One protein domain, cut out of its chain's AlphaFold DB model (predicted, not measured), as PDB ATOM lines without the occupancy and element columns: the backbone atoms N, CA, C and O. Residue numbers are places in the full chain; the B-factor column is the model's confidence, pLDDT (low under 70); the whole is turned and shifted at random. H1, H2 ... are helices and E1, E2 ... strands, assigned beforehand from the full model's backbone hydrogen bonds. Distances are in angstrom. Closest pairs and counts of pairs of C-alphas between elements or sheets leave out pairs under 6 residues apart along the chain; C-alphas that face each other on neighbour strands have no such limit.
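This is residues 3 to 69 of the 71 residues of an uncharacterized protein of Desulfosporosinus sp. BRH_c37 (UniProt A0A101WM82). A long, strongly twisted sheet of four strands, curled like part of a barrel, makes a narrow rod, with the short helix H1 over one face of the sheet. The hairpin E1 and E2 runs along much of the rod; the turn around Asn 30 and the loop around Asn 49 lie at its two ends. The printed part has 67 residues with the order E1, E2, E3, H1, E4; the sheet runs E1, E2, E3, E4, all antiparallel, and the class is mostly strand. The whole is loose, with a radius of gyration of the C-alphas of 13.8 A and spans of 46 by 15 by 15 A.

Start at edge strand E1, residues 3 to 11, which forms a hairpin with E2, residues 16 to 26, at 156 degrees; N 5 and O 22 are 2.9 A apart, within hydrogen-bond range. E2 and E3, residues 35 to 42, form the next hairpin, with N 39 and O 23 at 2.8 A. E1, E2 and E3 are a meander, each strand the antiparallel neighbour of the one before. Next, H1, residues 58 to 62, is on the sheet at a height of 7.5 A, over E2 but only just, with 3 C-alphas falling on it; its closest C-alpha pair with E1 is Ile 59 and Gly 9, 6.0 A. In H1, 0 of 1 O i to N i+4 pairs and 2 of 2 O i to N i+3 pairs are within range. Last, edge strand E4, residues 66 to 68, is antiparallel to E3, with N 67 and O 36 at 2.9 A; E1 and E4 are apart.

Find C-alpha 3 at (48.443, 11.283, -19.281); E1 runs 25.2 A from there. E2 covers 32.4 A and E3 20.6 A; H1 covers 7.4 A. E4 covers 7.0 A, to C-alpha 68 at (58.291, 15.869, -18.615).

The C-alphas of Asn 30 and Asn 49, the two farthest apart, are 46.0 A apart. The printed part has no cut; the link from E3 to H1, residues 43 to 57, is long. Residues 40 to 59 have pLDDT under 70.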
ATOM      1  N   ILE A   3      48.906   9.914 -19.521       87.19
ATOM      2  CA  ILE A   3      48.443  11.283 -19.281       87.19
ATOM      3  C   ILE A   3      47.934  11.872 -20.589       87.19
ATOM      4  O   ILE A   3      48.565  11.703 -21.628       87.19
ATOM      5  N   SER A   4      46.803  12.565 -20.543       86.44
ATOM      6  CA  SER A   4      46.213  13.196 -21.724       86.44
ATOM      7  C   SER A   4      46.469  14.698 -21.675       86.44
ATOM      8  O   SER A   4      46.312  15.335 -20.631       86.44
ATOM      9  N   ARG A   5      46.883  15.276 -22.802       85.56
ATOM     10  CA  ARG A   5      47.054  16.722 -22.963       85.56
ATOM     11  C   ARG A   5      46.172  17.211 -24.100       85.56
ATOM     12  O   ARG A   5      46.150  16.613 -25.177       85.56
ATOM     13  N   THR A   6      45.464  18.302 -23.846       84.12
ATOM     14  CA  THR A   6      44.640  18.969 -24.850       84.12
ATOM     15  C   THR A   6      45.449  20.077 -25.503       84.12
ATOM     16  O   THR A   6      46.038  20.905 -24.812       84.12
ATOM     17  N   PHE A   7      45.457  20.099 -26.831       82.62
ATOM     18  CA  PHE A   7      46.085  21.151 -27.622       82.62
ATOM     19  C   PHE A   7      45.018  21.849 -28.449       82.62
ATOM     20  O   PHE A   7      44.239  21.187 -29.133       82.62
ATOM     21  N   ILE A   8      45.001  23.176 -28.383       81.75
ATOM     22  CA  ILE A   8      44.049  24.025 -29.099       81.75
ATOM     23  C   ILE A   8      44.768  24.675 -30.280       81.75
ATOM     24  O   ILE A   8      45.955  25.016 -30.219       81.75
ATOM     25  N   GLY A   9      44.048  24.854 -31.375       78.00
ATOM     26  CA  GLY A   9      44.529  25.595 -32.521       78.00
ATOM     27  C   GLY A   9      43.393  25.985 -33.441       78.00
ATOM     28  O   GLY A   9      42.245  25.615 -33.238       78.00
ATOM     29  N   PHE A  10      43.748  26.739 -34.466       78.50
ATOM     30  CA  PHE A  10      42.792  27.360 -35.362       78.50
ATOM     31  C   PHE A  10      42.735  26.601 -36.689       78.50
ATOM     32  O   PHE A  10      43.776  26.206 -37.221       78.50
ATOM     33  N   CYS A  11      41.529  26.373 -37.209       74.62
ATOM     34  CA  CYS A  11      41.284  25.808 -38.531       74.62
ATOM     35  C   CYS A  11      40.879  26.946 -39.483       74.62
ATOM     36  O   CYS A  11      39.727  27.379 -39.435       74.62
ATOM     37  N   PRO A  12      41.786  27.426 -40.357       72.75
ATOM     38  CA  PRO A  12      41.519  28.579 -41.218       72.75
ATOM     39  C   PRO A  12      40.368  28.339 -42.194       72.75
ATOM     40  O   PRO A  12      39.574  29.233 -42.435       72.75
ATOM     41  N   THR A  13      40.237  27.112 -42.705       71.94
ATOM     42  CA  THR A  13      39.181  26.724 -43.653       71.94
ATOM     43  C   THR A  13      37.775  26.852 -43.067       71.94
ATOM     44  O   THR A  13      36.824  27.079 -43.803       71.94
ATOM     45  N   LEU A  14      37.644  26.674 -41.750       72.31
ATOM     46  CA  LEU A  14      36.372  26.776 -41.033       72.31
ATOM     47  C   LEU A  14      36.236  28.054 -40.211       72.31
ATOM     48  O   LEU A  14      35.204  28.232 -39.568       72.31
ATOM     49  N   GLU A  15      37.280  28.885 -40.190       79.81
ATOM     50  CA  GLU A  15      37.399  30.069 -39.338       79.81
ATOM     51  C   GLU A  15      37.025  29.792 -37.869       79.81
ATOM     52  O   GLU A  15      36.341  30.578 -37.213       79.81
ATOM     53  N   LYS A  16      37.442  28.631 -37.347       76.38
ATOM     54  CA  LYS A  16      37.076  28.157 -36.004       76.38
ATOM     55  C   LYS A  16      38.245  27.515 -35.280       76.38
ATOM     56  O   LYS A  16      39.087  26.850 -35.888       76.38
ATOM     57  N   ASP A  17      38.234  27.648 -33.961       77.75
ATOM     58  CA  ASP A  17      39.120  26.891 -33.089       77.75
ATOM     59  C   ASP A  17      38.678  25.431 -32.985       77.75
ATOM     60  O   ASP A  17      37.490  25.105 -32.952       77.75
ATOM     61  N   TYR A  18      39.661  24.544 -32.914       75.94
ATOM     62  CA  TYR A  18      39.473  23.130 -32.650       75.94
ATOM     63  C   TYR A  18      40.542  22.633 -31.682       75.94
ATOM     64  O   TYR A  18      41.602  23.238 -31.503       75.94
ATOM     65  N   GLN A  19      40.250  21.506 -31.042       77.38
ATOM     66  CA  GLN A  19      41.147  20.894 -30.077       77.38
ATOM     67  C   GLN A  19      41.420  19.438 -30.423       77.38
ATOM     68  O   GLN A  19      40.551  18.729 -30.935       77.38
ATOM     69  N   ILE A  20      42.623  18.986 -30.087       77.44
ATOM     70  CA  ILE A  20      42.992  17.575 -30.126       77.44
ATOM     71  C   ILE A  20      43.404  17.107 -28.744       77.44
ATOM     72  O   ILE A  20      43.940  17.877 -27.946       77.44
ATOM     73  N   VAL A  21      43.185  15.822 -28.492       82.50
ATOM     74  CA  VAL A  21      43.663  15.157 -27.284       82.50
ATOM     75  C   VAL A  21      44.796  14.225 -27.681       82.50
ATOM     76  O   VAL A  21      44.648  13.369 -28.559       82.50
ATOM     77  N   VAL A  22      45.947  14.423 -27.048       82.94
ATOM     78  CA  VAL A  22      47.139  13.605 -27.240       82.94
ATOM     79  C   VAL A  22      47.365  12.804 -25.972       82.94
ATOM     80  O   VAL A  22      47.580  13.372 -24.899       82.94
ATOM     81  N   ASP A  23      47.317  11.484 -26.106       88.12
ATOM     82  CA  ASP A  23      47.642  10.575 -25.018       88.12
ATOM     83  C   ASP A  23      49.146  10.332 -24.999       88.12
ATOM     84  O   ASP A  23      49.723   9.863 -25.979       88.12
ATOM     85  N   TYR A  24      49.780  10.607 -23.867       88.75
ATOM     86  CA  TYR A  24      51.170  10.277 -23.618       88.75
ATOM     87  C   TYR A  24      51.258   9.034 -22.744       88.75
ATOM     88  O   TYR A  24      50.612   8.926 -21.699       88.75
ATOM     89  N   THR A  25      52.076   8.089 -23.183       89.75
ATOM     90  CA  THR A  25      52.343   6.851 -22.466       89.75
ATOM     91  C   THR A  25      53.572   7.032 -21.595       89.75
ATOM     92  O   THR A  25      54.565   7.636 -21.989       89.75
ATOM     93  N   ASP A  26      53.474   6.513 -20.383       88.19
ATOM     94  CA  ASP A  26      54.569   6.425 -19.432       88.19
ATOM     95  C   ASP A  26      55.763   5.677 -20.037       88.19
ATOM     96  O   ASP A  26      55.645   4.512 -20.416       88.19
ATOM     97  N   ALA A  27      56.887   6.378 -20.139       86.56
ATOM     98  CA  ALA A  27      58.170   5.856 -20.595       86.56
ATOM     99  C   ALA A  27      59.262   6.199 -19.576       86.56
ATOM    100  O   ALA A  27      60.410   6.470 -19.938       86.56
ATOM    101  N   ARG A  28      58.878   6.237 -18.295       86.56
ATOM    102  CA  ARG A  28      59.790   6.506 -17.192       86.56
ATOM    103  C   ARG A  28      60.810   5.379 -17.086       86.56
ATOM    104  O   ARG A  28      60.459   4.200 -17.122       86.56
ATOM    105  N   THR A  29      62.066   5.756 -16.913       84.81
ATOM    106  CA  THR A  29      63.178   4.848 -16.604       84.81
ATOM    107  C   THR A  29      63.866   5.317 -15.325       84.81
ATOM    108  O   THR A  29      63.589   6.418 -14.844       84.81
ATOM    109  N   ASN A  30      64.775   4.509 -14.772       83.00
ATOM    110  CA  ASN A  30      65.558   4.913 -13.599       83.00
ATOM    111  C   ASN A  30      66.362   6.199 -13.857       83.00
ATOM    112  O   ASN A  30      66.434   7.055 -12.982       83.00
ATOM    113  N   ASP A  31      66.885   6.367 -15.074       84.00
ATOM    114  CA  ASP A  31      67.620   7.568 -15.487       84.00
ATOM    115  C   ASP A  31      66.704   8.753 -15.827       84.00
ATOM    116  O   ASP A  31      67.150   9.899 -15.856       84.00
ATOM    117  N   ASN A  32      65.422   8.499 -16.112       79.69
ATOM    118  CA  ASN A  32      64.484   9.539 -16.520       79.69
ATOM    119  C   ASN A  32      63.070   9.307 -15.945       79.69
ATOM    120  O   ASN A  32      62.149   8.880 -16.654       79.69
ATOM    121  N   PRO A  33      62.868   9.593 -14.644       82.69
ATOM    122  CA  PRO A  33      61.658   9.221 -13.908       82.69
ATOM    123  C   PRO A  33      60.431  10.089 -14.219       82.69
ATOM    124  O   PRO A  33      59.362   9.852 -13.661       82.69
ATOM    125  N   TYR A  34      60.546  11.083 -15.103       83.69
ATOM    126  CA  TYR A  34      59.445  11.987 -15.462       83.69
ATOM    127  C   TYR A  34      59.082  11.944 -16.949       83.69
ATOM    128  O   TYR A  34      58.315  12.790 -17.403       83.69
ATOM    129  N   LYS A  35      59.612  10.973 -17.704       86.31
ATOM    130  CA  LYS A  35      59.444  10.885 -19.157       86.31
ATOM    131  C   LYS A  35      58.115  10.245 -19.564       86.31
ATOM    132  O   LYS A  35      57.795   9.120 -19.178       86.31
ATOM    133  N   TYR A  36      57.385  10.941 -20.429       88.31
ATOM    134  CA  TYR A  36      56.226  10.408 -21.134       88.31
ATOM    135  C   TYR A  36      56.396  10.622 -22.636       88.31
ATOM    136  O   TYR A  36      56.765  11.713 -23.067       88.31
ATOM    137  N   ILE A  37      56.111   9.593 -23.428       88.75
ATOM    138  CA  ILE A  37      56.210   9.621 -24.893       88.75
ATOM    139  C   ILE A  37      54.827   9.730 -25.514       88.75
ATOM    140  O   ILE A  37      53.858   9.156 -25.016       88.75
ATOM    141  N   GLN A  38      54.726  10.465 -26.610       85.25
ATOM    142  CA  GLN A  38      53.490  10.620 -27.353       85.25
ATOM    143  C   GLN A  38      53.019   9.258 -27.879       85.25
ATOM    144  O   GLN A  38      53.730   8.563 -28.600       85.25
ATOM    145  N   GLY A  39      51.809   8.870 -27.489       75.88
ATOM    146  CA  GLY A  39      51.112   7.701 -28.004       75.88
ATOM    147  C   GLY A  39      50.229   8.049 -29.202       75.88
ATOM    148  O   GLY A  39      50.458   9.013 -29.938       75.88
ATOM    149  N   LEU A  40      49.178   7.253 -29.400       68.50
ATOM    150  CA  LEU A  40      48.192   7.499 -30.452       68.50
ATOM    151  C   LEU A  40      47.550   8.883 -30.275       68.50
ATOM    152  O   LEU A  40      46.933   9.177 -29.254       68.50
ATOM    153  N   THR A  41      47.689   9.731 -31.292       67.69
ATOM    154  CA  THR A  41      47.041  11.045 -31.345       67.69
ATOM    155  C   THR A  41      45.703  10.898 -32.045       67.69
ATOM    156  O   THR A  41      45.675  10.613 -33.240       67.69
ATOM    157  N   LYS A  42      44.602  11.098 -31.321       63.44
ATOM    158  CA  LYS A  42      43.262  11.079 -31.913       63.44
ATOM    159  C   LYS A  42      42.903  12.501 -32.320       63.44
ATOM    160  O   LYS A  42      42.468  13.303 -31.494       63.44
ATOM    161  N   CYS A  43      43.101  12.827 -33.594       63.53
ATOM    162  CA  CYS A  43      42.616  14.087 -34.149       63.53
ATOM    163  C   CYS A  43      41.107  13.932 -34.403       63.53
ATOM    164  O   CYS A  43      40.670  13.608 -35.504       63.53
ATOM    165  N   MET A  44      40.305  14.061 -33.340       60.69
ATOM    166  CA  MET A  44      38.848  13.963 -33.423       60.69
ATOM    167  C   MET A  44      38.277  15.266 -33.992       60.69
ATOM    168  O   MET A  44      37.755  16.098 -33.251       60.69
ATOM    169  N   HIS A  45      38.380  15.473 -35.304       55.84
ATOM    170  CA  HIS A  45      37.554  16.476 -35.971       55.84
ATOM    171  C   HIS A  45      37.056  16.023 -37.341       55.84
ATOM    172  O   HIS A  45      37.714  15.295 -38.078       55.84
ATOM    173  N   GLN A  46      35.804  16.390 -37.601       50.28
ATOM    174  CA  GLN A  46      34.903  15.793 -38.576       50.28
ATOM    175  C   GLN A  46      35.404  15.946 -40.019       50.28
ATOM    176  O   GLN A  46      35.478  17.055 -40.545       50.28
ATOM    177  N   ARG A  47      35.597  14.807 -40.704       50.44
ATOM    178  CA  ARG A  47      35.810  14.710 -42.164       50.44
ATOM    179  C   ARG A  47      34.759  15.447 -43.009       50.44
ATOM    180  O   ARG A  47      34.997  15.667 -44.188       50.44
ATOM    181  N   LEU A  48      33.606  15.794 -42.437       53.00
ATOM    182  CA  LEU A  48      32.465  16.354 -43.162       53.00
ATOM    183  C   LEU A  48      32.557  17.866 -43.423       53.00
ATOM    184  O   LEU A  48      31.862  18.336 -44.312       53.00
ATOM    185  N   ASN A  49      33.420  18.612 -42.718       56.75
ATOM    186  CA  ASN A  49      33.428  20.084 -42.774       56.75
ATOM    187  C   ASN A  49      34.805  20.717 -43.084       56.75
ATOM    188  O   ASN A  49      34.976  21.912 -42.917       56.75
ATOM    189  N   GLY A  50      35.808  19.971 -43.561       55.88
ATOM    190  CA  GLY A  50      37.006  20.587 -44.170       55.88
ATOM    191  C   GLY A  50      38.208  20.896 -43.260       55.88
ATOM    192  O   GLY A  50      39.201  21.426 -43.758       55.88
ATOM    193  N   CYS A  51      38.195  20.518 -41.975       55.53
ATOM    194  CA  CYS A  51      39.439  20.438 -41.190       55.53
ATOM    195  C   CYS A  51      40.155  19.094 -41.443       55.53
ATOM    196  O   CYS A  51      39.501  18.100 -41.772       55.53
ATOM    197  N   PRO A  52      41.496  19.055 -41.343       58.47
ATOM    198  CA  PRO A  52      42.277  17.990 -41.951       58.47
ATOM    199  C   PRO A  52      42.086  16.609 -41.317       58.47
ATOM    200  O   PRO A  52      41.855  16.447 -40.120       58.47
ATOM    201  N   ILE A  53      42.239  15.620 -42.195       53.94
ATOM    202  CA  ILE A  53      42.251  14.175 -41.960       53.94
ATOM    203  C   ILE A  53      43.357  13.848 -40.938       53.94
ATOM    204  O   ILE A  53      44.342  14.575 -40.852       53.94
ATOM    205  N   GLU A  54      43.240  12.754 -40.176       52.72
ATOM    206  CA  GLU A  54      44.213  12.333 -39.143       52.72
ATOM    207  C   GLU A  54      45.704  12.414 -39.555       52.72
ATOM    208  O   GLU A  54      46.563  12.603 -38.692       52.72
ATOM    209  N   SER A  55      46.027  12.317 -40.852       53.62
ATOM    210  CA  SER A  55      47.379  12.464 -41.413       53.62
ATOM    211  C   SER A  55      47.892  13.909 -41.506       53.62
ATOM    212  O   SER A  55      49.102  14.124 -41.475       53.62
ATOM    213  N   THR A  56      47.009  14.902 -41.590       57.56
ATOM    214  CA  THR A  56      47.320  16.325 -41.803       57.56
ATOM    215  C   THR A  56      46.905  17.197 -40.628       57.56
ATOM    216  O   THR A  56      46.656  18.369 -40.823       57.56
ATOM    217  N   CYS A  57      46.811  16.678 -39.405       64.50
ATOM    218  CA  CYS A  57      46.430  17.458 -38.225       64.50
ATOM    219  C   CYS A  57      47.551  18.464 -37.838       64.50
ATOM    220  O   CYS A  57      48.480  18.062 -37.134       64.50
ATOM    221  N   PRO A  58      47.533  19.757 -38.245       65.25
ATOM    222  CA  PRO A  58      48.664  20.661 -38.018       65.25
ATOM    223  C   PRO A  58      48.881  20.962 -36.530       65.25
ATOM    224  O   PRO A  58      50.006  21.231 -36.120       65.25
ATOM    225  N   ILE A  59      47.844  20.848 -35.687       69.31
ATOM    226  CA  ILE A  59      48.007  20.959 -34.227       69.31
ATOM    227  C   ILE A  59      48.867  19.816 -33.674       69.31
ATOM    228  O   ILE A  59      49.557  20.021 -32.681       69.31
ATOM    229  N   LYS A  60      48.928  18.645 -34.328       70.12
ATOM    230  CA  LYS A  60      49.847  17.574 -33.918       70.12
ATOM    231  C   LYS A  60      51.303  18.045 -33.941       70.12
ATOM    232  O   LYS A  60      52.059  17.636 -33.077       70.12
ATOM    233  N   ALA A  61      51.678  18.946 -34.853       70.62
ATOM    234  CA  ALA A  61      53.020  19.532 -34.867       70.62
ATOM    235  C   ALA A  61      53.301  20.432 -33.647       70.62
ATOM    236  O   ALA A  61      54.459  20.656 -33.308       70.62
ATOM    237  N   LYS A  62      52.258  20.935 -32.970       75.06
ATOM    238  CA  LYS A  62      52.382  21.660 -31.695       75.06
ATOM    239  C   LYS A  62      52.476  20.725 -30.487       75.06
ATOM    240  O   LYS A  62      52.861  21.176 -29.411       75.06
ATOM    241  N   ALA A  63      52.105  19.455 -30.642       82.31
ATOM    242  CA  ALA A  63      52.247  18.464 -29.590       82.31
ATOM    243  C   ALA A  63      53.686  17.919 -29.601       82.31
ATOM    244  O   ALA A  63      54.107  17.348 -30.607       82.31
ATOM    245  N   PRO A  64      54.463  18.090 -28.519       85.12
ATOM    246  CA  PRO A  64      55.811  17.541 -28.452       85.12
ATOM    247  C   PRO A  64      55.763  16.009 -28.403       85.12
ATOM    248  O   PRO A  64      54.862  15.439 -27.788       85.12
ATOM    249  N   ASN A  65      56.766  15.349 -28.988       86.19
ATOM    250  CA  ASN A  65      56.882  13.884 -28.964       86.19
ATOM    251  C   ASN A  65      57.135  13.334 -27.551       86.19
ATOM    252  O   ASN A  65      56.844  12.173 -27.274       86.19
ATOM    253  N   GLU A  66      57.683  14.158 -26.659       87.56
ATOM    254  CA  GLU A  66      57.997  13.794 -25.282       87.56
ATOM    255  C   GLU A  66      57.635  14.946 -24.346       87.56
ATOM    256  O   GLU A  66      57.847  16.113 -24.679       87.56
ATOM    257  N   ILE A  67      57.103  14.624 -23.168       88.38
ATOM    258  CA  ILE A  67      56.856  15.602 -22.106       88.38
ATOM    259  C   ILE A  67      57.450  15.123 -20.789       88.38
ATOM    260  O   ILE A  67      57.418  13.932 -20.468       88.38
ATOM    261  N   ALA A  68      57.954  16.079 -20.011       85.25
ATOM    262  CA  ALA A  68      58.291  15.869 -18.615       85.25
ATOM    263  C   ALA A  68      57.054  16.161 -17.758       85.25
ATOM    264  O   ALA A  68      56.454  17.235 -17.868       85.25
ATOM    265  N   SER A  69      56.659  15.232 -16.888       70.56
ATOM    266  CA  SER A  69      55.670  15.553 -15.857       70.56
ATOM    267  C   SER A  69      56.349  16.386 -14.772       70.56
ATOM    268  O   SER A  69      56.984  15.827 -13.882       70.56
TER     269      SER A  69